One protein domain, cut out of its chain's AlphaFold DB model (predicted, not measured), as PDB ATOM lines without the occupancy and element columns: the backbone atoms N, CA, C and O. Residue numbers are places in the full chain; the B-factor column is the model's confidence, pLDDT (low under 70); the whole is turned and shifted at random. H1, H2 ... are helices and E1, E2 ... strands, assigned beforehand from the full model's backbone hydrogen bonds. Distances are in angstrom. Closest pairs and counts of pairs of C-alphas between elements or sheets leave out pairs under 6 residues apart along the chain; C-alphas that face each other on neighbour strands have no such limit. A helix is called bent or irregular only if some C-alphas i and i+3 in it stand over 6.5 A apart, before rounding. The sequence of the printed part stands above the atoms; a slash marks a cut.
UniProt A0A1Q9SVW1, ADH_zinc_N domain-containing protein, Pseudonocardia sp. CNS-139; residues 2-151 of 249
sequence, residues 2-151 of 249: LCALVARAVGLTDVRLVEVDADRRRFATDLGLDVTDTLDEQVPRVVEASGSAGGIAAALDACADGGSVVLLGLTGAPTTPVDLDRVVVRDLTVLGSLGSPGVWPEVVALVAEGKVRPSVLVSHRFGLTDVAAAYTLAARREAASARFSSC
ATOM      1  N   LEU A   2      27.158 -32.766 -13.099       84.56
ATOM      2  CA  LEU A   2      26.167 -32.615 -12.004       84.56
ATOM      3  C   LEU A   2      25.621 -31.196 -11.901       84.56
ATOM      4  O   LEU A   2      24.413 -31.021 -11.813       84.56
ATOM      5  N   CYS A   3      26.497 -30.197 -11.931       83.69
ATOM      6  CA  CYS A   3      26.048 -28.821 -11.881       83.69
ATOM      7  C   CYS A   3      25.105 -28.537 -13.081       83.69
ATOM      8  O   CYS A   3      24.015 -28.019 -12.870       83.69
ATOM      9  N   ALA A   4      25.443 -28.969 -14.307       82.19
ATOM     10  CA  ALA A   4      24.564 -28.832 -15.481       82.19
ATOM     11  C   ALA A   4      23.206 -29.543 -15.307       82.19
ATOM     12  O   ALA A   4      22.176 -29.023 -15.727       82.19
ATOM     13  N   LEU A   5      23.171 -30.703 -14.641       86.00
ATOM     14  CA  LEU A   5      21.914 -31.380 -14.302       86.00
ATOM     15  C   LEU A   5      21.078 -30.553 -13.317       86.00
ATOM     16  O   LEU A   5      19.873 -30.411 -13.506       86.00
ATOM     17  N   VAL A   6      21.711 -29.976 -12.291       88.19
ATOM     18  CA  VAL A   6      21.045 -29.081 -11.332       88.19
ATOM     19  C   VAL A   6      20.533 -27.823 -12.037       88.19
ATOM     20  O   VAL A   6      19.393 -27.439 -11.818       88.19
ATOM     21  N   ALA A   7      21.321 -27.238 -12.939       81.50
ATOM     22  CA  ALA A   7      20.955 -26.081 -13.754       81.50
ATOM     23  C   ALA A   7      19.626 -26.261 -14.485       81.50
ATOM     24  O   ALA A   7      18.711 -25.447 -14.384       81.50
ATOM     25  N   ARG A   8      19.529 -27.380 -15.203       80.44
ATOM     26  CA  ARG A   8      18.342 -27.770 -15.953       80.44
ATOM     27  C   ARG A   8      17.172 -28.027 -15.008       80.44
ATOM     28  O   ARG A   8      16.061 -27.591 -15.287       80.44
ATOM     29  N   ALA A   9      17.425 -28.681 -13.874       85.50
ATOM     30  CA  ALA A   9      16.404 -28.977 -12.874       85.50
ATOM     31  C   ALA A   9      15.815 -27.725 -12.203       85.50
ATOM     32  O   ALA A   9      14.638 -27.735 -11.844       85.50
ATOM     33  N   VAL A  10      16.600 -26.649 -12.059       81.88
ATOM     34  CA  VAL A  10      16.125 -25.353 -11.537       81.88
ATOM     35  C   VAL A  10      15.573 -24.424 -12.628       81.88
ATOM     36  O   VAL A  10      15.188 -23.296 -12.332       81.88
ATOM     37  N   GLY A  11      15.486 -24.899 -13.876       80.50
ATOM     38  CA  GLY A  11      14.779 -24.225 -14.965       80.50
ATOM     39  C   GLY A  11      15.644 -23.398 -15.917       80.50
ATOM     40  O   GLY A  11      15.081 -22.689 -16.749       80.50
ATOM     41  N   LEU A  12      16.980 -23.476 -15.852       80.50
ATOM     42  CA  LEU A  12      17.813 -22.847 -16.881       80.50
ATOM     43  C   LEU A  12      17.665 -23.608 -18.199       80.50
ATOM     44  O   LEU A  12      17.815 -24.829 -18.253       80.50
ATOM     45  N   THR A  13      17.377 -22.874 -19.268       75.25
ATOM     46  CA  THR A  13      17.133 -23.438 -20.602       75.25
ATOM     47  C   THR A  13      18.381 -23.445 -21.474       75.25
ATOM     48  O   THR A  13      18.558 -24.377 -22.254       75.25
ATOM     49  N   ASP A  14      19.247 -22.444 -21.305       80.69
ATOM     50  CA  ASP A  14      20.499 -22.283 -22.041       80.69
ATOM     51  C   ASP A  14      21.681 -22.624 -21.127       80.69
ATOM     52  O   ASP A  14      22.086 -21.844 -20.263       80.69
ATOM     53  N   VAL A  15      22.138 -23.872 -21.226       82.56
ATOM     54  CA  VAL A  15      23.153 -24.456 -20.347       82.56
ATOM     55  C   VAL A  15      24.114 -25.257 -21.207       82.56
ATOM     56  O   VAL A  15      23.770 -26.362 -21.624       82.56
ATOM     57  N   ARG A  16      25.327 -24.734 -21.408       87.31
ATOM     58  CA  ARG A  16      26.387 -25.435 -22.135       87.31
ATOM     59  C   ARG A  16      27.439 -26.005 -21.191       87.31
ATOM     60  O   ARG A  16      27.909 -25.327 -20.277       87.31
ATOM     61  N   LEU A  17      27.809 -27.262 -21.409       87.81
ATOM     62  CA  LEU A  17      28.898 -27.939 -20.716       87.81
ATOM     63  C   LEU A  17      30.137 -27.959 -21.609       87.81
ATOM     64  O   LEU A  17      30.102 -28.509 -22.704       87.81
ATOM     65  N   VAL A  18      31.246 -27.418 -21.109       87.12
ATOM     66  CA  VAL A  18      32.558 -27.585 -21.740       87.12
ATOM     67  C   VAL A  18      33.266 -28.763 -21.081       87.12
ATOM     68  O   VAL A  18      33.438 -28.775 -19.861       87.12
ATOM     69  N   GLU A  19      33.652 -29.760 -21.873       85.12
ATOM     70  CA  GLU A  19      34.347 -30.959 -21.405       85.12
ATOM     71  C   GLU A  19      35.396 -31.395 -22.436       85.12
ATOM     72  O   GLU A  19      35.089 -31.645 -23.596       85.12
ATOM     73  N   VAL A  20      36.655 -31.492 -22.016       83.56
ATOM     74  CA  VAL A  20      37.793 -31.762 -22.913       83.56
ATOM     75  C   VAL A  20      37.994 -33.249 -23.195       83.56
ATOM     76  O   VAL A  20      38.526 -33.608 -24.247       83.56
ATOM     77  N   ASP A  21      37.517 -34.122 -22.311       83.88
ATOM     78  CA  ASP A  21      37.601 -35.569 -22.483       83.88
ATOM     79  C   ASP A  21      36.446 -36.098 -23.349       83.88
ATOM     80  O   ASP A  21      35.272 -35.845 -23.074       83.88
ATOM     81  N   ALA A  22      36.773 -36.830 -24.415       84.88
ATOM     82  CA  ALA A  22      35.786 -37.272 -25.398       84.88
ATOM     83  C   ALA A  22      34.775 -38.282 -24.829       84.88
ATOM     84  O   ALA A  22      33.611 -38.263 -25.235       84.88
ATOM     85  N   ASP A  23      35.185 -39.128 -23.885       85.12
ATOM     86  CA  ASP A  23      34.306 -40.130 -23.281       85.12
ATOM     87  C   ASP A  23      33.355 -39.473 -22.277       85.12
ATOM     88  O   ASP A  23      32.149 -39.734 -22.297       85.12
ATOM     89  N   ARG A  24      33.854 -38.529 -21.467       82.88
ATOM     90  CA  ARG A  24      33.011 -37.692 -20.597       82.88
ATOM     91  C   ARG A  24      32.052 -36.822 -21.405       82.88
ATOM     92  O   ARG A  24      30.906 -36.659 -20.983       82.88
ATOM     93  N   ARG A  25      32.469 -36.311 -22.571       86.25
ATOM     94  CA  ARG A  25      31.564 -35.609 -23.495       86.25
ATOM     95  C   ARG A  25      30.437 -36.508 -23.972       86.25
ATOM     96  O   ARG A  25      29.284 -36.137 -23.791       86.25
ATOM     97  N   ARG A  26      30.755 -37.689 -24.519       88.38
ATOM     98  CA  ARG A  26      29.747 -38.667 -24.974       88.38
ATOM     99  C   ARG A  26      28.759 -38.993 -23.861       88.38
ATOM    100  O   ARG A  26      27.556 -38.883 -24.059       88.38
ATOM    101  N   PHE A  27      29.270 -39.287 -22.669       86.88
ATOM    102  CA  PHE A  27      28.441 -39.578 -21.509       86.88
ATOM    103  C   PHE A  27      27.525 -38.403 -21.123       86.88
ATOM    104  O   PHE A  27      26.355 -38.594 -20.795       86.88
ATOM    105  N   ALA A  28      28.023 -37.167 -21.182       85.44
ATOM    106  CA  ALA A  28      27.210 -35.983 -20.933       85.44
ATOM    107  C   ALA A  28      26.149 -35.741 -22.022       85.44
ATOM    108  O   ALA A  28      25.025 -35.361 -21.687       85.44
ATOM    109  N   THR A  29      26.464 -36.021 -23.288       90.44
ATOM    110  CA  THR A  29      25.498 -36.011 -24.394       90.44
ATOM    111  C   THR A  29      24.406 -37.062 -24.194       90.44
ATOM    112  O   THR A  29      23.232 -36.747 -24.374       90.44
ATOM    113  N   ASP A  30      24.750 -38.270 -23.736       91.56
ATOM    114  CA  ASP A  30      23.779 -39.334 -23.432       91.56
ATOM    115  C   ASP A  30      22.816 -38.946 -22.295       91.56
ATOM    116  O   ASP A  30      21.684 -39.429 -22.231       91.56
ATOM    117  N   LEU A  31      23.224 -38.022 -21.413       87.00
ATOM    118  CA  LEU A  31      22.339 -37.419 -20.410       87.00
ATOM    119  C   LEU A  31      21.467 -36.272 -20.948       87.00
ATOM    120  O   LEU A  31      20.709 -35.674 -20.179       87.00
ATOM    121  N   GLY A  32      21.555 -35.951 -22.240       90.62
ATOM    122  CA  GLY A  32      20.799 -34.876 -22.881       90.62
ATOM    123  C   GLY A  32      21.315 -33.471 -22.561       90.62
ATOM    124  O   GLY A  32      20.537 -32.515 -22.602       90.62
ATOM    125  N   LEU A  33      22.593 -33.334 -22.196       85.81
ATOM    126  CA  LEU A  33      23.237 -32.031 -22.019       85.81
ATOM    127  C   LEU A  33      23.718 -31.480 -23.371       85.81
ATOM    128  O   LEU A  33      24.102 -32.248 -24.251       85.81
ATOM    129  N   ASP A  34      23.735 -30.152 -23.512       84.69
ATOM    130  CA  ASP A  34      24.458 -29.481 -24.597       84.69
ATOM    131  C   ASP A  34      25.946 -29.434 -24.226       84.69
ATOM    132  O   ASP A  34      26.314 -28.847 -23.202       84.69
ATOM    133  N   VAL A  35      26.787 -30.125 -24.997       86.12
ATOM    134  CA  VAL A  35      28.192 -30.368 -24.652       86.12
ATOM    135  C   VAL A  35      29.096 -30.029 -25.822       86.12
ATOM    136  O   VAL A  35      28.858 -30.449 -26.951       86.12
ATOM    137  N   THR A  36      30.183 -29.337 -25.516       81.56
ATOM    138  CA  THR A  36      31.232 -28.948 -26.457       81.56
ATOM    139  C   THR A  36      32.607 -29.145 -25.812       81.56
ATOM    140  O   THR A  36      32.713 -29.286 -24.592       81.56
ATOM    141  N   ASP A  37      33.670 -29.179 -26.606       78.19
ATOM    142  CA  ASP A  37      35.055 -29.121 -26.122       78.19
ATOM    143  C   ASP A  37      35.636 -27.701 -26.124       78.19
ATOM    144  O   ASP A  37      36.581 -27.434 -25.379       78.19
ATOM    145  N   THR A  38      35.037 -26.775 -26.878       74.50
ATOM    146  CA  THR A  38      35.392 -25.348 -26.901       74.50
ATOM    147  C   THR A  38      34.160 -24.468 -26.748       74.50
ATOM    148  O   THR A  38      33.048 -24.857 -27.106       74.50
ATOM    149  N   LEU A  39      34.341 -23.259 -26.223       71.31
ATOM    150  CA  LEU A  39      33.295 -22.244 -26.240       71.31
ATOM    151  C   LEU A  39      33.728 -21.101 -27.156       71.31
ATOM    152  O   LEU A  39      34.677 -20.387 -26.843       71.31
ATOM    153  N   ASP A  40      33.020 -20.943 -28.271       70.81
ATOM    154  CA  ASP A  40      33.342 -19.940 -29.296       70.81
ATOM    155  C   ASP A  40      32.664 -18.582 -29.032       70.81
ATOM    156  O   ASP A  40      32.853 -17.618 -29.772       70.81
ATOM    157  N   GLU A  41      31.872 -18.495 -27.963       76.12
ATOM    158  CA  GLU A  41      31.136 -17.303 -27.552       76.12
ATOM    159  C   GLU A  41      31.336 -17.009 -26.066       76.12
ATOM    160  O   GLU A  41      31.721 -17.875 -25.282       76.12
ATOM    161  N   GLN A  42      31.058 -15.772 -25.662       83.50
ATOM    162  CA  GLN A  42      31.137 -15.381 -24.262       83.50
ATOM    163  C   GLN A  42      29.770 -15.469 -23.593       83.50
ATOM    164  O   GLN A  42      28.759 -15.057 -24.158       83.50
ATOM    165  N   VAL A  43      29.751 -15.954 -22.353       83.12
ATOM    166  CA  VAL A  43      28.542 -16.128 -21.548       83.12
ATOM    167  C   VAL A  43      28.604 -15.268 -20.286       83.12
ATOM    168  O   VAL A  43      29.670 -15.097 -19.694       83.12
ATOM    169  N   PRO A  44      27.473 -14.728 -19.804       83.50
ATOM    170  CA  PRO A  44      27.473 -13.811 -18.661       83.50
ATOM    171  C   PRO A  44      27.864 -14.483 -17.337       83.50
ATOM    172  O   PRO A  44      28.165 -13.800 -16.357       83.50
ATOM    173  N   ARG A  45      27.797 -15.817 -17.275       88.19
ATOM    174  CA  ARG A  45      27.930 -16.609 -16.053       88.19
ATOM    175  C   ARG A  45      28.696 -17.898 -16.341       88.19
ATOM    176  O   ARG A  45      28.255 -18.696 -17.160       88.19
ATOM    177  N   VAL A  46      29.792 -18.127 -15.622       88.56
ATOM    178  CA  VAL A  46      30.621 -19.335 -15.749       88.56
ATOM    179  C   VAL A  46      30.784 -20.002 -14.385       88.56
ATOM    180  O   VAL A  46      30.923 -19.327 -13.368       88.56
ATOM    181  N   VAL A  47      30.779 -21.335 -14.351       87.19
ATOM    182  CA  VAL A  47      31.117 -22.116 -13.149       87.19
ATOM    183  C   VAL A  47      32.265 -23.043 -13.487       87.19
ATOM    184  O   VAL A  47      32.071 -23.992 -14.226       87.19
ATOM    185  N   GLU A  48      33.441 -22.787 -12.942       89.44
ATOM    186  CA  GLU A  48      34.622 -23.624 -13.102       89.44
ATOM    187  C   GLU A  48      34.628 -24.694 -12.008       89.44
ATOM    188  O   GLU A  48      34.546 -24.375 -10.821       89.44
ATOM    189  N   ALA A  49      34.695 -25.968 -12.386       86.62
ATOM    190  CA  ALA A  49      34.681 -27.064 -11.420       86.62
ATOM    191  C   ALA A  49      35.602 -28.235 -11.782       86.62
ATOM    192  O   ALA A  49      35.421 -29.342 -11.272       86.62
ATOM    193  N   SER A  50      36.564 -27.996 -12.670       83.69
ATOM    194  CA  SER A  50      37.723 -28.869 -12.840       83.69
ATOM    195  C   SER A  50      38.829 -28.557 -11.837       83.69
ATOM    196  O   SER A  50      39.610 -29.426 -11.471       83.69
ATOM    197  N   GLY A  51      38.944 -27.297 -11.406       83.56
ATOM    198  CA  GLY A  51      40.089 -26.837 -10.629       83.56
ATOM    199  C   GLY A  51      41.391 -26.816 -11.438       83.56
ATOM    200  O   GLY A  51      42.444 -26.463 -10.913       83.56
ATOM    201  N   SER A  52      41.367 -27.170 -12.725       85.25
ATOM    202  CA  SER A  52      42.558 -27.141 -13.566       85.25
ATOM    203  C   SER A  52      42.934 -25.700 -13.922       85.25
ATOM    204  O   SER A  52      42.072 -24.858 -14.174       85.25
ATOM    205  N   ALA A  53      44.235 -25.410 -14.009       87.06
ATOM    206  CA  ALA A  53      44.712 -24.086 -14.416       87.06
ATOM    207  C   ALA A  53      44.167 -23.670 -15.797       87.06
ATOM    208  O   ALA A  53      43.775 -22.522 -15.994       87.06
ATOM    209  N   GLY A  54      44.093 -24.624 -16.735       84.25
ATOM    210  CA  GLY A  54      43.492 -24.411 -18.053       84.25
ATOM    211  C   GLY A  54      41.991 -24.131 -17.979       84.25
ATOM    212  O   GLY A  54      41.517 -23.221 -18.650       84.25
ATOM    213  N   GLY A  55      41.256 -24.848 -17.122       86.31
ATOM    214  CA  GLY A  55      39.830 -24.614 -16.884       86.31
ATOM    215  C   GLY A  55      39.552 -23.235 -16.291       86.31
ATOM    216  O   GLY A  55      38.645 -22.548 -16.749       86.31
ATOM    217  N   ILE A  56      40.372 -22.785 -15.338       88.62
ATOM    218  CA  ILE A  56      40.273 -21.439 -14.748       88.62
ATOM    219  C   ILE A  56      40.547 -20.357 -15.794       88.62
ATOM    220  O   ILE A  56      39.771 -19.409 -15.904       88.62
ATOM    221  N   ALA A  57      41.608 -20.499 -16.591       89.31
ATOM    222  CA  ALA A  57      41.911 -19.551 -17.661       89.31
ATOM    223  C   ALA A  57      40.776 -19.485 -18.697       89.31
ATOM    224  O   ALA A  57      40.282 -18.399 -19.002       89.31
ATOM    225  N   ALA A  58      40.302 -20.648 -19.157       87.25
ATOM    226  CA  ALA A  58      39.187 -20.749 -20.091       87.25
ATOM    227  C   ALA A  58      37.896 -20.154 -19.516       87.25
ATOM    228  O   ALA A  58      37.158 -19.489 -20.233       87.25
ATOM    229  N   ALA A  59      37.632 -20.332 -18.219       89.50
ATOM    230  CA  ALA A  59      36.464 -19.759 -17.564       89.50
ATOM    231  C   ALA A  59      36.494 -18.223 -17.547       89.50
ATOM    232  O   ALA A  59      35.465 -17.585 -17.762       89.50
ATOM    233  N   LEU A  60      37.668 -17.626 -17.323       91.12
ATOM    234  CA  LEU A  60      37.849 -16.173 -17.379       91.12
ATOM    235  C   LEU A  60      37.730 -15.622 -18.809       91.12
ATOM    236  O   LEU A  60      37.234 -14.513 -18.990       91.12
ATOM    237  N   ASP A  61      38.160 -16.382 -19.819       89.38
ATOM    238  CA  ASP A  61      38.005 -16.016 -21.235       89.38
ATOM    239  C   ASP A  61      36.552 -16.105 -21.710       89.38
ATOM    240  O   ASP A  61      36.037 -15.176 -22.340       89.38
ATOM    241  N   ALA A  62      35.883 -17.198 -21.343       87.88
ATOM    242  CA  ALA A  62      34.491 -17.482 -21.667       87.88
ATOM    243  C   ALA A  62      33.503 -16.534 -20.978       87.88
ATOM    244  O   ALA A  62      32.382 -16.368 -21.451       87.88
ATOM    245  N   CYS A  63      33.876 -15.922 -19.855       88.50
ATOM    246  CA  CYS A  63      33.009 -14.970 -19.173       88.50
ATOM    247  C   CYS A  63      32.874 -13.694 -20.010       88.50
ATOM    248  O   CYS A  63      33.880 -13.175 -20.480       88.50
ATOM    249  N   ALA A  64      31.663 -13.173 -20.198       88.25
ATOM    250  CA  ALA A  64      31.428 -11.868 -20.815       88.25
ATOM    251  C   ALA A  64      31.860 -10.724 -19.877       88.25
ATOM    252  O   ALA A  64      31.961 -10.918 -18.662       88.25
ATOM    253  N   ASP A  65      32.093  -9.535 -20.438       95.56
ATOM    254  CA  ASP A  65      32.434  -8.331 -19.665       95.56
ATOM    255  C   ASP A  65      31.327  -8.006 -18.645       95.56
ATOM    256  O   ASP A  65      30.137  -8.130 -18.944       95.56
ATOM    257  N   GLY A  66      31.702  -7.633 -17.418       92.69
ATOM    258  CA  GLY A  66      30.766  -7.442 -16.301       92.69
ATOM    259  C   GLY A  66      30.145  -8.741 -15.759       92.69
ATOM    260  O   GLY A  66      29.253  -8.703 -14.906       92.69
ATOM    261  N   GLY A  67      30.551  -9.899 -16.286       88.94
ATOM    262  CA  GLY A  67      30.026 -11.208 -15.914       88.94
ATOM    263  C   GLY A  67      30.590 -11.747 -14.599       88.94
ATOM    264  O   GLY A  67      31.359 -11.093 -13.889       88.94
ATOM    265  N   SER A  68      30.206 -12.981 -14.260       90.56
ATOM    266  CA  SER A  68      30.739 -13.653 -13.070       90.56
ATOM    267  C   SER A  68      31.242 -15.065 -13.319       90.56
ATOM    268  O   SER A  68      30.554 -15.868 -13.956       90.56
ATOM    269  N   VAL A  69      32.348 -15.397 -12.660       89.06
ATOM    270  CA  VAL A  69      32.937 -16.734 -12.613       89.06
ATOM    271  C   VAL A  69      32.870 -17.279 -11.187       89.06
ATOM    272  O   VAL A  69      33.367 -16.655 -10.250       89.06
ATOM    273  N   VAL A  70      32.270 -18.455 -11.013       92.06
ATOM    274  CA  VAL A  70      32.284 -19.199  -9.746       92.06
ATOM    275  C   VAL A  70      33.339 -20.295  -9.825       92.06
ATOM    276  O   VAL A  70      33.269 -21.148 -10.703       92.06
ATOM    277  N   LEU A  71      34.288 -20.291  -8.896       89.62
ATOM    278  CA  LEU A  71      35.301 -21.323  -8.718       89.62
ATOM    279  C   LEU A  71      34.799 -22.334  -7.681       89.62
ATOM    280  O   LEU A  71      34.716 -22.034  -6.487       89.62
ATOM    281  N   LEU A  72      34.428 -23.517  -8.160       86.94
ATOM    282  CA  LEU A  72      33.993 -24.668  -7.365       86.94
ATOM    283  C   LEU A  72      35.088 -25.743  -7.282       86.94
ATOM    284  O   LEU A  72      35.156 -26.479  -6.302       86.94
ATOM    285  N   GLY A  73      35.918 -25.857  -8.323       84.31
ATOM    286  CA  GLY A  73      36.963 -26.871  -8.422       84.31
ATOM    287  C   GLY A  73      38.157 -26.563  -7.525       84.31
ATOM    288  O   GLY A  73      38.578 -25.412  -7.402       84.31
ATOM    289  N   LEU A  74      38.723 -27.599  -6.904       86.75
ATOM    290  CA  LEU A  74      39.940 -27.475  -6.107       86.75
ATOM    291  C   LEU A  74      41.161 -27.718  -6.993       86.75
ATOM    292  O   LEU A  74      41.249 -28.726  -7.685       86.75
ATOM    293  N   THR A  75      42.131 -26.810  -6.945       86.06
ATOM    294  CA  THR A  75      43.306 -26.882  -7.828       86.06
ATOM    295  C   THR A  75      44.315 -27.951  -7.423       86.06
ATOM    296  O   THR A  75      45.166 -28.335  -8.222       86.06
ATOM    297  N   GLY A  76      44.270 -28.406  -6.166       83.00
ATOM    298  CA  GLY A  76      45.233 -29.360  -5.604       83.00
ATOM    299  C   GLY A  76      46.678 -28.845  -5.542       83.00
ATOM    300  O   GLY A  76      47.569 -29.579  -5.118       83.00
ATOM    301  N   ALA A  77      46.922 -27.594  -5.942       83.25
ATOM    302  CA  ALA A  77      48.231 -26.961  -5.983       83.25
ATOM    303  C   ALA A  77      48.313 -25.829  -4.944       83.25
ATOM    304  O   ALA A  77      47.309 -25.156  -4.703       83.25
ATOM    305  N   PRO A  78      49.499 -25.551  -4.362       86.81
ATOM    306  CA  PRO A  78      49.671 -24.421  -3.445       86.81
ATOM    307  C   PRO A  78      49.317 -23.074  -4.084       86.81
ATOM    308  O   PRO A  78      48.826 -22.174  -3.409       86.81
ATOM    309  N   THR A  79      49.582 -22.936  -5.385       89.06
ATOM    310  CA  THR A  79      49.262 -21.752  -6.184       89.06
ATOM    311  C   THR A  79      48.864 -22.153  -7.602       89.06
ATOM    312  O   THR A  79      49.252 -23.204  -8.115       89.06
ATOM    313  N   THR A  80      48.076 -21.303  -8.255       87.69
ATOM    314  CA  THR A  80      47.693 -21.448  -9.663       87.69
ATOM    315  C   THR A  80      47.832 -20.085 -10.340       87.69
ATOM    316  O   THR A  80      47.277 -19.116  -9.823       87.69
ATOM    317  N   PRO A  81      48.596 -19.964 -11.441       88.19
ATOM    318  CA  PRO A  81      48.728 -18.701 -12.162       88.19
ATOM    319  C   PRO A  81      47.384 -18.249 -12.740       88.19
ATOM    320  O   PRO A  81      46.705 -19.030 -13.404       88.19
ATOM    321  N   VAL A  82      47.023 -16.987 -12.508       89.62
ATOM    322  CA  VAL A  82      45.793 -16.364 -13.013       89.62
ATOM    323  C   VAL A  82      46.118 -14.960 -13.515       89.62
ATOM    324  O   VAL A  82      46.835 -14.215 -12.848       89.62
ATOM    325  N   ASP A  83      45.582 -14.599 -14.681       91.00
ATOM    326  CA  ASP A  83      45.645 -13.238 -15.214       91.00
ATOM    327  C   ASP A  83      44.598 -12.358 -14.512       91.00
ATOM    328  O   ASP A  83      43.409 -12.385 -14.837       91.00
ATOM    329  N   LEU A  84      45.038 -11.609 -13.500       95.12
ATOM    330  CA  LEU A  84      44.169 -10.703 -12.746       95.12
ATOM    331  C   LEU A  84      43.869  -9.405 -13.502       95.12
ATOM    332  O   LEU A  84      42.818  -8.811 -13.260       95.12
ATOM    333  N   ASP A  85      44.721  -8.981 -14.438       96.81
ATOM    334  CA  ASP A  85      44.442  -7.792 -15.249       96.81
ATOM    335  C   ASP A  85      43.206  -8.036 -16.115       96.81
ATOM    336  O   ASP A  85      42.364  -7.152 -16.257       96.81
ATOM    337  N   ARG A  86      43.019  -9.269 -16.602       93.06
ATOM    338  CA  ARG A  86      41.789  -9.685 -17.285       93.06
ATOM    339  C   ARG A  86      40.539  -9.530 -16.421       93.06
ATOM    340  O   ARG A  86      39.512  -9.096 -16.931       93.06
ATOM    341  N   VAL A  87      40.618  -9.863 -15.133       95.50
ATOM    342  CA  VAL A  87      39.501  -9.690 -14.189       95.50
ATOM    343  C   VAL A  87      39.159  -8.210 -14.045       95.50
ATOM    344  O   VAL A  87      37.991  -7.842 -14.122       95.50
ATOM    345  N   VAL A  88      40.175  -7.358 -13.889       97.81
ATOM    346  CA  VAL A  88      39.999  -5.915 -13.676       97.81
ATOM    347  C   VAL A  88      39.502  -5.209 -14.937       97.81
ATOM    348  O   VAL A  88      38.523  -4.472 -14.884       97.81
ATOM    349  N   VAL A  89      40.157  -5.428 -16.079       98.06
ATOM    350  CA  VAL A  89      39.846  -4.743 -17.347       98.06
ATOM    351  C   VAL A  89      38.446  -5.084 -17.843       98.06
ATOM    352  O   VAL A  89      37.792  -4.239 -18.450       98.06
ATOM    353  N   ARG A  90      37.984  -6.308 -17.576       97.00
ATOM    354  CA  ARG A  90      36.676  -6.801 -18.018       97.00
ATOM    355  C   ARG A  90      35.598  -6.709 -16.939       97.00
ATOM    356  O   ARG A  90      34.498  -7.207 -17.155       97.00
ATOM    357  N   ASP A  91      35.905  -6.089 -15.798       97.19
ATOM    358  CA  ASP A  91      34.989  -5.898 -14.666       97.19
ATOM    359  C   ASP A  91      34.328  -7.210 -14.190       97.19
ATOM    360  O   ASP A  91      33.119  -7.294 -13.971       97.19
ATOM    361  N   LEU A  92      35.116  -8.288 -14.092       93.88
ATOM    362  CA  LEU A  92      34.599  -9.615 -13.743       93.88
ATOM    363  C   LEU A  92      34.422  -9.776 -12.231       93.88
ATOM    364  O   LEU A  92      35.296  -9.436 -11.434       93.88
ATOM    365  N   THR A  93      33.331 -10.431 -11.832       94.69
ATOM    366  CA  THR A  93      33.143 -10.908 -10.455       94.69
ATOM    367  C   THR A  93      33.631 -12.351 -10.315       94.69
ATOM    368  O   THR A  93      33.070 -13.252 -10.939       94.69
ATOM    369  N   VAL A  94      34.627 -12.605  -9.460       93.38
ATOM    370  CA  VAL A  94      35.149 -13.961  -9.195       93.38
ATOM    371  C   VAL A  94      34.771 -14.410  -7.782       93.38
ATOM    372  O   VAL A  94      35.077 -13.725  -6.809       93.38
ATOM    373  N   LEU A  95      34.105 -15.562  -7.665       92.19
ATOM    374  CA  LEU A  95      33.565 -16.083  -6.402       92.19
ATOM    375  C   LEU A  95      34.073 -17.497  -6.128       92.19
ATOM    376  O   LEU A  95      33.888 -18.384  -6.951       92.19
ATOM    377  N   GLY A  96      34.643 -17.735  -4.948       89.19
ATOM    378  CA  GLY A  96      34.885 -19.094  -4.461       89.19
ATOM    379  C   GLY A  96      33.614 -19.694  -3.856       89.19
ATOM    380  O   GLY A  96      32.901 -19.008  -3.124       89.19
ATOM    381  N   SER A  97      33.340 -20.971  -4.128       86.38
ATOM    382  CA  SER A  97      32.222 -21.704  -3.524       86.38
ATOM    383  C   SER A  97      32.701 -23.018  -2.915       86.38
ATOM    384  O   SER A  97      33.174 -23.903  -3.623       86.38
ATOM    385  N   LEU A  98      32.564 -23.156  -1.593       85.19
ATOM    386  CA  LEU A  98      32.950 -24.356  -0.851       85.19
ATOM    387  C   LEU A  98      31.801 -24.820   0.047       85.19
ATOM    388  O   LEU A  98      31.229 -24.031   0.796       85.19
ATOM    389  N   GLY A  99      31.470 -26.111  -0.012       74.88
ATOM    390  CA  GLY A  99      30.554 -26.777   0.926       74.88
ATOM    391  C   GLY A  99      29.071 -26.385   0.842       74.88
ATOM    392  O   GLY A  99      28.238 -27.121   1.363       74.88
ATOM    393  N   SER A 100      28.733 -25.275   0.172       74.69
ATOM    394  CA  SER A 100      27.365 -24.776  -0.055       74.69
ATOM    395  C   SER A 100      26.477 -24.821   1.204       74.69
ATOM    396  O   SER A 100      25.490 -25.558   1.253       74.69
ATOM    397  N   PRO A 101      26.813 -24.079   2.275       76.00
ATOM    398  CA  PRO A 101      25.978 -24.048   3.473       76.00
ATOM    399  C   PRO A 101      24.581 -23.491   3.154       76.00
ATOM    400  O   PRO A 101      24.434 -22.554   2.376       76.00
ATOM    401  N   GLY A 102      23.547 -24.071   3.766       81.12
ATOM    402  CA  GLY A 102      22.164 -23.590   3.653       81.12
ATOM    403  C   GLY A 102      21.348 -24.119   2.466       81.12
ATOM    404  O   GLY A 102      20.132 -23.976   2.498       81.12
ATOM    405  N   VAL A 103      21.953 -24.788   1.474       82.31
ATOM    406  CA  VAL A 103      21.220 -25.256   0.268       82.31
ATOM    407  C   VAL A 103      20.765 -26.718   0.335       82.31
ATOM    408  O   VAL A 103      20.004 -27.183  -0.510       82.31
ATOM    409  N   TRP A 104      21.227 -27.477   1.332       85.56
ATOM    410  CA  TRP A 104      20.984 -28.922   1.420       85.56
ATOM    411  C   TRP A 104      19.501 -29.329   1.422       85.56
ATOM    412  O   TRP A 104      19.187 -30.292   0.722       85.56
ATOM    413  N   PRO A 105      18.574 -28.636   2.119       89.06
ATOM    414  CA  PRO A 105      17.151 -28.975   2.047       89.06
ATOM    415  C   PRO A 105      16.588 -28.912   0.620       89.06
ATOM    416  O   PRO A 105      15.865 -29.814   0.203       89.06
ATOM    417  N   GLU A 106      16.975 -27.896  -0.153       87.31
ATOM    418  CA  GLU A 106      16.546 -27.726  -1.546       87.31
ATOM    419  C   GLU A 106      17.155 -28.800  -2.452       87.31
ATOM    420  O   GLU A 106      16.457 -29.408  -3.260       87.31
ATOM    421  N   VAL A 107      18.445 -29.101  -2.275       86.50
ATOM    422  CA  VAL A 107      19.127 -30.165  -3.028       86.50
ATOM    423  C   VAL A 107      18.484 -31.527  -2.760       86.50
ATOM    424  O   VAL A 107      18.258 -32.296  -3.694       86.50
ATOM    425  N   VAL A 108      18.152 -31.828  -1.503       90.56
ATOM    426  CA  VAL A 108      17.453 -33.068  -1.139       90.56
ATOM    427  C   VAL A 108      16.073 -33.125  -1.791       90.56
ATOM    428  O   VAL A 108      15.717 -34.176  -2.321       90.56
ATOM    429  N   ALA A 109      15.325 -32.017  -1.821       91.19
ATOM    430  CA  ALA A 109      14.034 -31.952  -2.504       91.19
ATOM    431  C   ALA A 109      14.167 -32.223  -4.013       91.19
ATOM    432  O   ALA A 109      13.447 -33.064  -4.546       91.19
ATOM    433  N   LEU A 110      15.150 -31.615  -4.689       90.00
ATOM    434  CA  LEU A 110      15.414 -31.862  -6.114       90.00
ATOM    435  C   LEU A 110      15.689 -33.342  -6.419       90.00
ATOM    436  O   LEU A 110      15.265 -33.852  -7.458       90.00
ATOM    437  N   VAL A 111      16.401 -34.032  -5.525       93.00
ATOM    438  CA  VAL A 111      16.682 -35.465  -5.670       93.00
ATOM    439  C   VAL A 111      15.451 -36.312  -5.351       93.00
ATOM    440  O   VAL A 111      15.141 -37.237  -6.101       93.00
ATOM    441  N   ALA A 112      14.727 -35.996  -4.275       94.19
ATOM    442  CA  ALA A 112      13.526 -36.719  -3.857       94.19
ATOM    443  C   ALA A 112      12.396 -36.630  -4.897       94.19
ATOM    444  O   ALA A 112      11.703 -37.612  -5.146       94.19
ATOM    445  N   GLU A 113      12.257 -35.477  -5.552       94.88
ATOM    446  CA  GLU A 113      11.301 -35.244  -6.640       94.88
ATOM    447  C   GLU A 113      11.753 -35.855  -7.979       94.88
ATOM    448  O   GLU A 113      11.043 -35.765  -8.979       94.88
ATOM    449  N   GLY A 114      12.951 -36.449  -8.037       92.81
ATOM    450  CA  GLY A 114      13.510 -37.033  -9.255       92.81
ATOM    451  C   GLY A 114      13.938 -36.011 -10.314       92.81
ATOM    452  O   GLY A 114      14.336 -36.414 -11.410       92.81
ATOM    453  N   LYS A 115      13.904 -34.708  -9.996       90.38
ATOM    454  CA  LYS A 115      14.357 -33.621 -10.882       90.38
ATOM    455  C   LYS A 115      15.857 -33.698 -11.149       90.38
ATOM    456  O   LYS A 115      16.307 -33.387 -12.247       90.38
ATOM    457  N   VAL A 116      16.627 -34.162 -10.164       88.56
ATOM    458  CA  VAL A 116      18.045 -34.498 -10.314       88.56
ATOM    459  C   VAL A 116      18.247 -35.948  -9.896       88.56
ATOM    460  O   VAL A 116      17.820 -36.357  -8.821       88.56
ATOM    461  N   ARG A 117      18.935 -36.741 -10.723       89.06
ATOM    462  CA  ARG A 117      19.262 -38.145 -10.424       89.06
ATOM    463  C   ARG A 117      20.780 -38.335 -10.362       89.06
ATOM    464  O   ARG A 117      21.359 -38.765 -11.350       89.06
ATOM    465  N   PRO A 118      21.458 -38.044  -9.232       85.81
ATOM    466  CA  PRO A 118      22.921 -38.138  -9.143       85.81
ATOM    467  C   PRO A 118      23.461 -39.556  -9.346       85.81
ATOM    468  O   PRO A 118      24.620 -39.726  -9.710       85.81
ATOM    469  N   SER A 119      22.622 -40.573  -9.125       86.00
ATOM    470  CA  SER A 119      22.962 -41.986  -9.305       86.00
ATOM    471  C   SER A 119      23.419 -42.326 -10.722       86.00
ATOM    472  O   SER A 119      24.184 -43.271 -10.875       86.00
ATOM    473  N   VAL A 120      23.002 -41.556 -11.733       85.06
ATOM    474  CA  VAL A 120      23.452 -41.756 -13.120       85.06
ATOM    475  C   VAL A 120      24.947 -41.495 -13.276       85.06
ATOM    476  O   VAL A 120      25.566 -42.079 -14.145       85.06
ATOM    477  N   LEU A 121      25.536 -40.661 -12.413       85.00
ATOM    478  CA  LEU A 121      26.956 -40.306 -12.442       85.00
ATOM    479  C   LEU A 121      27.842 -41.313 -11.685       85.00
ATOM    480  O   LEU A 121      29.037 -41.076 -11.533       85.00
ATOM    481  N   VAL A 122      27.263 -42.383 -11.130       84.75
ATOM    482  CA  VAL A 122      27.992 -43.429 -10.399       84.75
ATOM    483  C   VAL A 122      28.502 -44.457 -11.398       84.75
ATOM    484  O   VAL A 122      27.737 -45.301 -11.855       84.75
ATOM    485  N   SER A 123      29.795 -44.391 -11.719       78.94
ATOM    486  CA  SER A 123      30.423 -45.301 -12.684       78.94
ATOM    487  C   SER A 123      30.779 -46.661 -12.082       78.94
ATOM    488  O   SER A 123      30.669 -47.675 -12.763       78.94
ATOM    489  N   HIS A 124      31.174 -46.708 -10.807       81.00
ATOM    490  CA  HIS A 124      31.604 -47.944 -10.154       81.00
ATOM    491  C   HIS A 124      31.048 -48.059  -8.733       81.00
ATOM    492  O   HIS A 124      30.865 -47.071  -8.015       81.00
ATOM    493  N   ARG A 125      30.813 -49.299  -8.302       82.31
ATOM    494  CA  ARG A 125      30.390 -49.636  -6.941       82.31
ATOM    495  C   ARG A 125      31.375 -50.631  -6.346       82.31
ATOM    496  O   ARG A 125      31.781 -51.560  -7.031       82.31
ATOM    497  N   PHE A 126      31.755 -50.415  -5.095       81.50
ATOM    498  CA  PHE A 126      32.783 -51.186  -4.395       81.50
ATOM    499  C   PHE A 126      32.220 -51.819  -3.118       81.50
ATOM    500  O   PHE A 126      31.168 -51.418  -2.632       81.50
ATOM    501  N   GLY A 127      32.876 -52.818  -2.538       83.50
ATOM    502  CA  GLY A 127      32.620 -53.177  -1.144       83.50
ATOM    503  C   GLY A 127      33.268 -52.160  -0.202       83.50
ATOM    504  O   GLY A 127      34.173 -51.420  -0.594       83.50
ATOM    505  N   LEU A 128      32.859 -52.124   1.070       86.69
ATOM    506  CA  LEU A 128      33.588 -51.341   2.081       86.69
ATOM    507  C   LEU A 128      35.033 -51.848   2.252       86.69
ATOM    508  O   LEU A 128      35.945 -51.068   2.508       86.69
ATOM    509  N   THR A 129      35.252 -53.147   2.058       90.62
ATOM    510  CA  THR A 129      36.577 -53.781   2.076       90.62
ATOM    511  C   THR A 129      37.472 -53.343   0.917       90.62
ATOM    512  O   THR A 129      38.690 -53.441   1.025       90.62
ATOM    513  N   ASP A 130      36.894 -52.801  -0.158       84.75
ATOM    514  CA  ASP A 130      37.611 -52.448  -1.389       84.75
ATOM    515  C   ASP A 130      37.913 -50.947  -1.491       84.75
ATOM    516  O   ASP A 130      38.288 -50.451  -2.553       84.75
ATOM    517  N   VAL A 131      37.768 -50.196  -0.395       86.75
ATOM    518  CA  VAL A 131      37.984 -48.740  -0.370       86.75
ATOM    519  C   VAL A 131      39.359 -48.354  -0.924       86.75
ATOM    520  O   VAL A 131      39.459 -47.410  -1.705       86.75
ATOM    521  N   ALA A 132      40.418 -49.101  -0.602       86.06
ATOM    522  CA  ALA A 132      41.756 -48.835  -1.136       86.06
ATOM    523  C   ALA A 132      41.826 -48.982  -2.669       86.06
ATOM    524  O   ALA A 132      42.462 -48.170  -3.349       86.06
ATOM    525  N   ALA A 133      41.143 -49.987  -3.226       82.62
ATOM    526  CA  ALA A 133      41.047 -50.182  -4.669       82.62
ATOM    527  C   ALA A 133      40.224 -49.060  -5.322       82.62
ATOM    528  O   ALA A 133      40.642 -48.521  -6.346       82.62
ATOM    529  N   ALA A 134      39.124 -48.644  -4.685       81.31
ATOM    530  CA  ALA A 134      38.313 -47.515  -5.134       81.31
ATOM    531  C   ALA A 134      39.131 -46.213  -5.200       81.31
ATOM    532  O   ALA A 134      39.121 -45.539  -6.227       81.31
ATOM    533  N   TYR A 135      39.909 -45.890  -4.159       82.06
ATOM    534  CA  TYR A 135      40.799 -44.721  -4.163       82.06
ATOM    535  C   TYR A 135      41.906 -44.820  -5.216       82.06
ATOM    536  O   TYR A 135      42.229 -43.827  -5.864       82.06
ATOM    537  N   THR A 136      42.472 -46.012  -5.417       84.38
ATOM    538  CA  THR A 136      43.496 -46.231  -6.447       84.38
ATOM    539  C   THR A 136      42.928 -45.988  -7.844       84.38
ATOM    540  O   THR A 136      43.570 -45.326  -8.656       84.38
ATOM    541  N   LEU A 137      41.715 -46.476  -8.118       77.25
ATOM    542  CA  LEU A 137      41.019 -46.228  -9.379       77.25
ATOM    543  C   LEU A 137      40.672 -44.740  -9.544       77.25
ATOM    544  O   LEU A 137      40.908 -44.176 -10.610       77.25
ATOM    545  N   ALA A 138      40.187 -44.085  -8.482       72.56
ATOM    546  CA  ALA A 138      39.897 -42.649  -8.470       72.56
ATOM    547  C   ALA A 138      41.127 -41.812  -8.851       72.56
ATOM    548  O   ALA A 138      41.046 -40.907  -9.681       72.56
ATOM    549  N   ALA A 139      42.285 -42.149  -8.276       72.75
ATOM    550  CA  ALA A 139      43.535 -41.430  -8.494       72.75
ATOM    551  C   ALA A 139      44.066 -41.557  -9.933       72.75
ATOM    552  O   ALA A 139      44.758 -40.658 -10.405       72.75
ATOM    553  N   ARG A 140      43.740 -42.648 -10.641       68.06
ATOM    554  CA  ARG A 140      44.194 -42.892 -12.022       68.06
ATOM    555  C   ARG A 140      43.437 -42.085 -13.076       68.06
ATOM    556  O   ARG A 140      43.887 -42.045 -14.212       68.06
ATOM    557  N   ARG A 141      42.321 -41.432 -12.720       60.91
ATOM    558  CA  ARG A 141      41.469 -40.650 -13.644       60.91
ATOM    559  C   ARG A 141      40.973 -41.439 -14.878       60.91
ATOM    560  O   ARG A 141      40.559 -40.834 -15.855       60.91
ATOM    561  N   GLU A 142      40.967 -42.774 -14.824       45.62
ATOM    562  CA  GLU A 142      40.580 -43.666 -15.940       45.62
ATOM    563  C   GLU A 142      39.057 -43.877 -16.067       45.62
ATOM    564  O   GLU A 142      38.587 -44.434 -17.054       45.62
ATOM    565  N   ALA A 143      38.260 -43.429 -15.092       40.28
ATOM    566  CA  ALA A 143      36.803 -43.527 -15.149       40.28
ATOM    567  C   ALA A 143      36.182 -42.162 -15.475       40.28
ATOM    568  O   ALA A 143      36.296 -41.214 -14.693       40.28
ATOM    569  N   ALA A 144      35.475 -42.083 -16.605       36.59
ATOM    570  CA  ALA A 144      34.608 -40.967 -16.964       36.59
ATOM    571  C   ALA A 144      33.625 -40.690 -15.806       36.59
ATOM    572  O   ALA A 144      32.670 -41.430 -15.590       36.59
ATOM    573  N   SER A 145      33.895 -39.661 -14.996       40.56
ATOM    574  CA  SER A 145      33.210 -39.376 -13.723       40.56
ATOM    575  C   SER A 145      33.281 -40.531 -12.703       40.56
ATOM    576  O   SER A 145      32.386 -41.360 -12.533       40.56
ATOM    577  N   ALA A 146      34.394 -40.601 -11.984       35.03
ATOM    578  CA  ALA A 146      34.661 -41.632 -10.991       35.03
ATOM    579  C   ALA A 146      33.891 -41.383  -9.672       35.03
ATOM    580  O   ALA A 146      34.478 -41.050  -8.649       35.03
ATOM    581  N   ARG A 147      32.554 -41.504  -9.666       48.31
ATOM    582  CA  ARG A 147      31.786 -41.501  -8.407       48.31
ATOM    583  C   ARG A 147      31.623 -42.925  -7.915       48.31
ATOM    584  O   ARG A 147      30.999 -43.752  -8.580       48.31
ATOM    585  N   PHE A 148      32.178 -43.181  -6.739       39.91
ATOM    586  CA  PHE A 148      32.202 -44.495  -6.122       39.91
ATOM    587  C   PHE A 148      31.133 -44.604  -5.046       39.91
ATOM    588  O   PHE A 148      30.916 -43.682  -4.262       39.91
ATOM    589  N   SER A 149      30.474 -45.753  -4.992       37.44
ATOM    590  CA  SER A 149      29.558 -46.097  -3.907       37.44
ATOM    591  C   SER A 149      30.006 -47.424  -3.325       37.44
ATOM    592  O   SER A 149      30.001 -48.419  -4.047       37.44
ATOM    593  N   SER A 150      30.416 -47.448  -2.053       34.62
ATOM    594  CA  SER A 150      30.686 -48.709  -1.372       34.62
ATOM    595  C   SER A 150      29.426 -49.267  -0.693       34.62
ATOM    596  O   SER A 150      28.706 -48.516  -0.037       34.62
ATOM    597  N   CYS A 151      29.112 -50.557  -0.870       32.75
ATOM    598  CA  CYS A 151      27.986 -51.231  -0.206       32.75
ATOM    599  C   CYS A 151      28.340 -52.691   0.147       32.75
ATOM    600  O   CYS A 151      28.701 -53.447  -0.754       32.75
TER     601      CYS A 151
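AT A GLANCE: This is residues 2 to 151 of the 249 residues of the protein "ADH_zinc_N domain-containing protein" of Pseudonocardia sp. CNS-139 (UniProt A0A1Q9SVW1). What does the model look like? At one end of the long axis, a small sheet of E3, E4 and E5 has H3 and H4 over one face; at the other end H7 packs on the strand pair E6 and E7. Between these ends lies H1, with the strand pair E1 and E2 and its helix H2 on one side and H5 and H6 on another. What is it made of, and how large is it? The printed part has 150 residues with seven named helices and seven named strands, in the order H1 E1 H2 E2 E3 H3 E4 H4 E5 H5 H6 E6 H7 E7; the class is mixed and the sheets are parallel. It is compact, with a radius of gyration of the C-alphas of 16.8 A and spans of 52 by 36 by 32 A.

HOW THE PARTS SIT: What makes the largest sheet? E3, residues 43 to 48, E4, 63 to 71, and E5, 93 to 96, are parallel in that order; N 46 and O 68, 2.9 A, and N 69 and O 93, 2.8 A, are within hydrogen-bond range. E4 bends by 131 degrees at residue 66. What is on it? H3, residues 53 to 62, makes two layers with it, helix on sheet, at a height over the sheet of 8.7 A. H4, residues 84 to 89, is on the same face, over E4, and close but not clearly touching H3: the closest C-alphas, of Leu 60 and Val 87, are 7.4 A apart. What lies beyond? H1, residues 2 to 9, is close but not clearly touching H5, 104 to 112 (closest C-alphas Ala 9 and Leu 110, 7.4 A), and H6, 118 to 121 (Leu 2 and Pro 118, 7.0 A). E1, 16 to 18, and E2, 34 to 36, are parallel, with N 17 and O 34 at 2.8 A; of H2, 22 to 30, and E2 the closest C-alphas are those of Thr 29 and Val 35, 6.3 A. E6, 124 to 126, and E7, 148 to 150, are parallel, with N 126 and O 149 at 2.9 A; of H7, 128 to 139, and E7 the closest C-alphas are those of Leu 128 and Ser 150, 5.2 A. Which pattern recurs? Strand-helix-strand units, two parallel neighbour strands with a helix between, are E1 H2 E2, E3 H3 E4, E4 H4 E5 and E6 H7 E7, each with a right-handed crossover. Every O i to N i+4 pair is within hydrogen-bond range in H1 to H5, and 6 of 8 in H7; H6 is too short for such a pair.

IN THESE COORDINATES: Where do the first and last elements lie? H1 begins at C-alpha 2, (26.167, -32.615, -12.004), and E7 ends at C-alpha 150, (30.686, -48.709, -1.372). Which elements are long? From first to last C-alpha H7 measures 17.6 A, H3 14.2 A and E3 12.8 A. H7 is irregular: C-alphas 129 and 132 are 7.8 A apart.

THE WHOLE: How far does it reach? The two C-alphas farthest apart, of Val 89 and Thr 129, are 52.8 A apart. Are there cuts or long links? The printed part has no cut; the link from E4 to H4, residues 72 to 83, is long. Where is confidence low? Residues 140 to 151 are under 70, and the mean pLDDT of the printed part is 82.8.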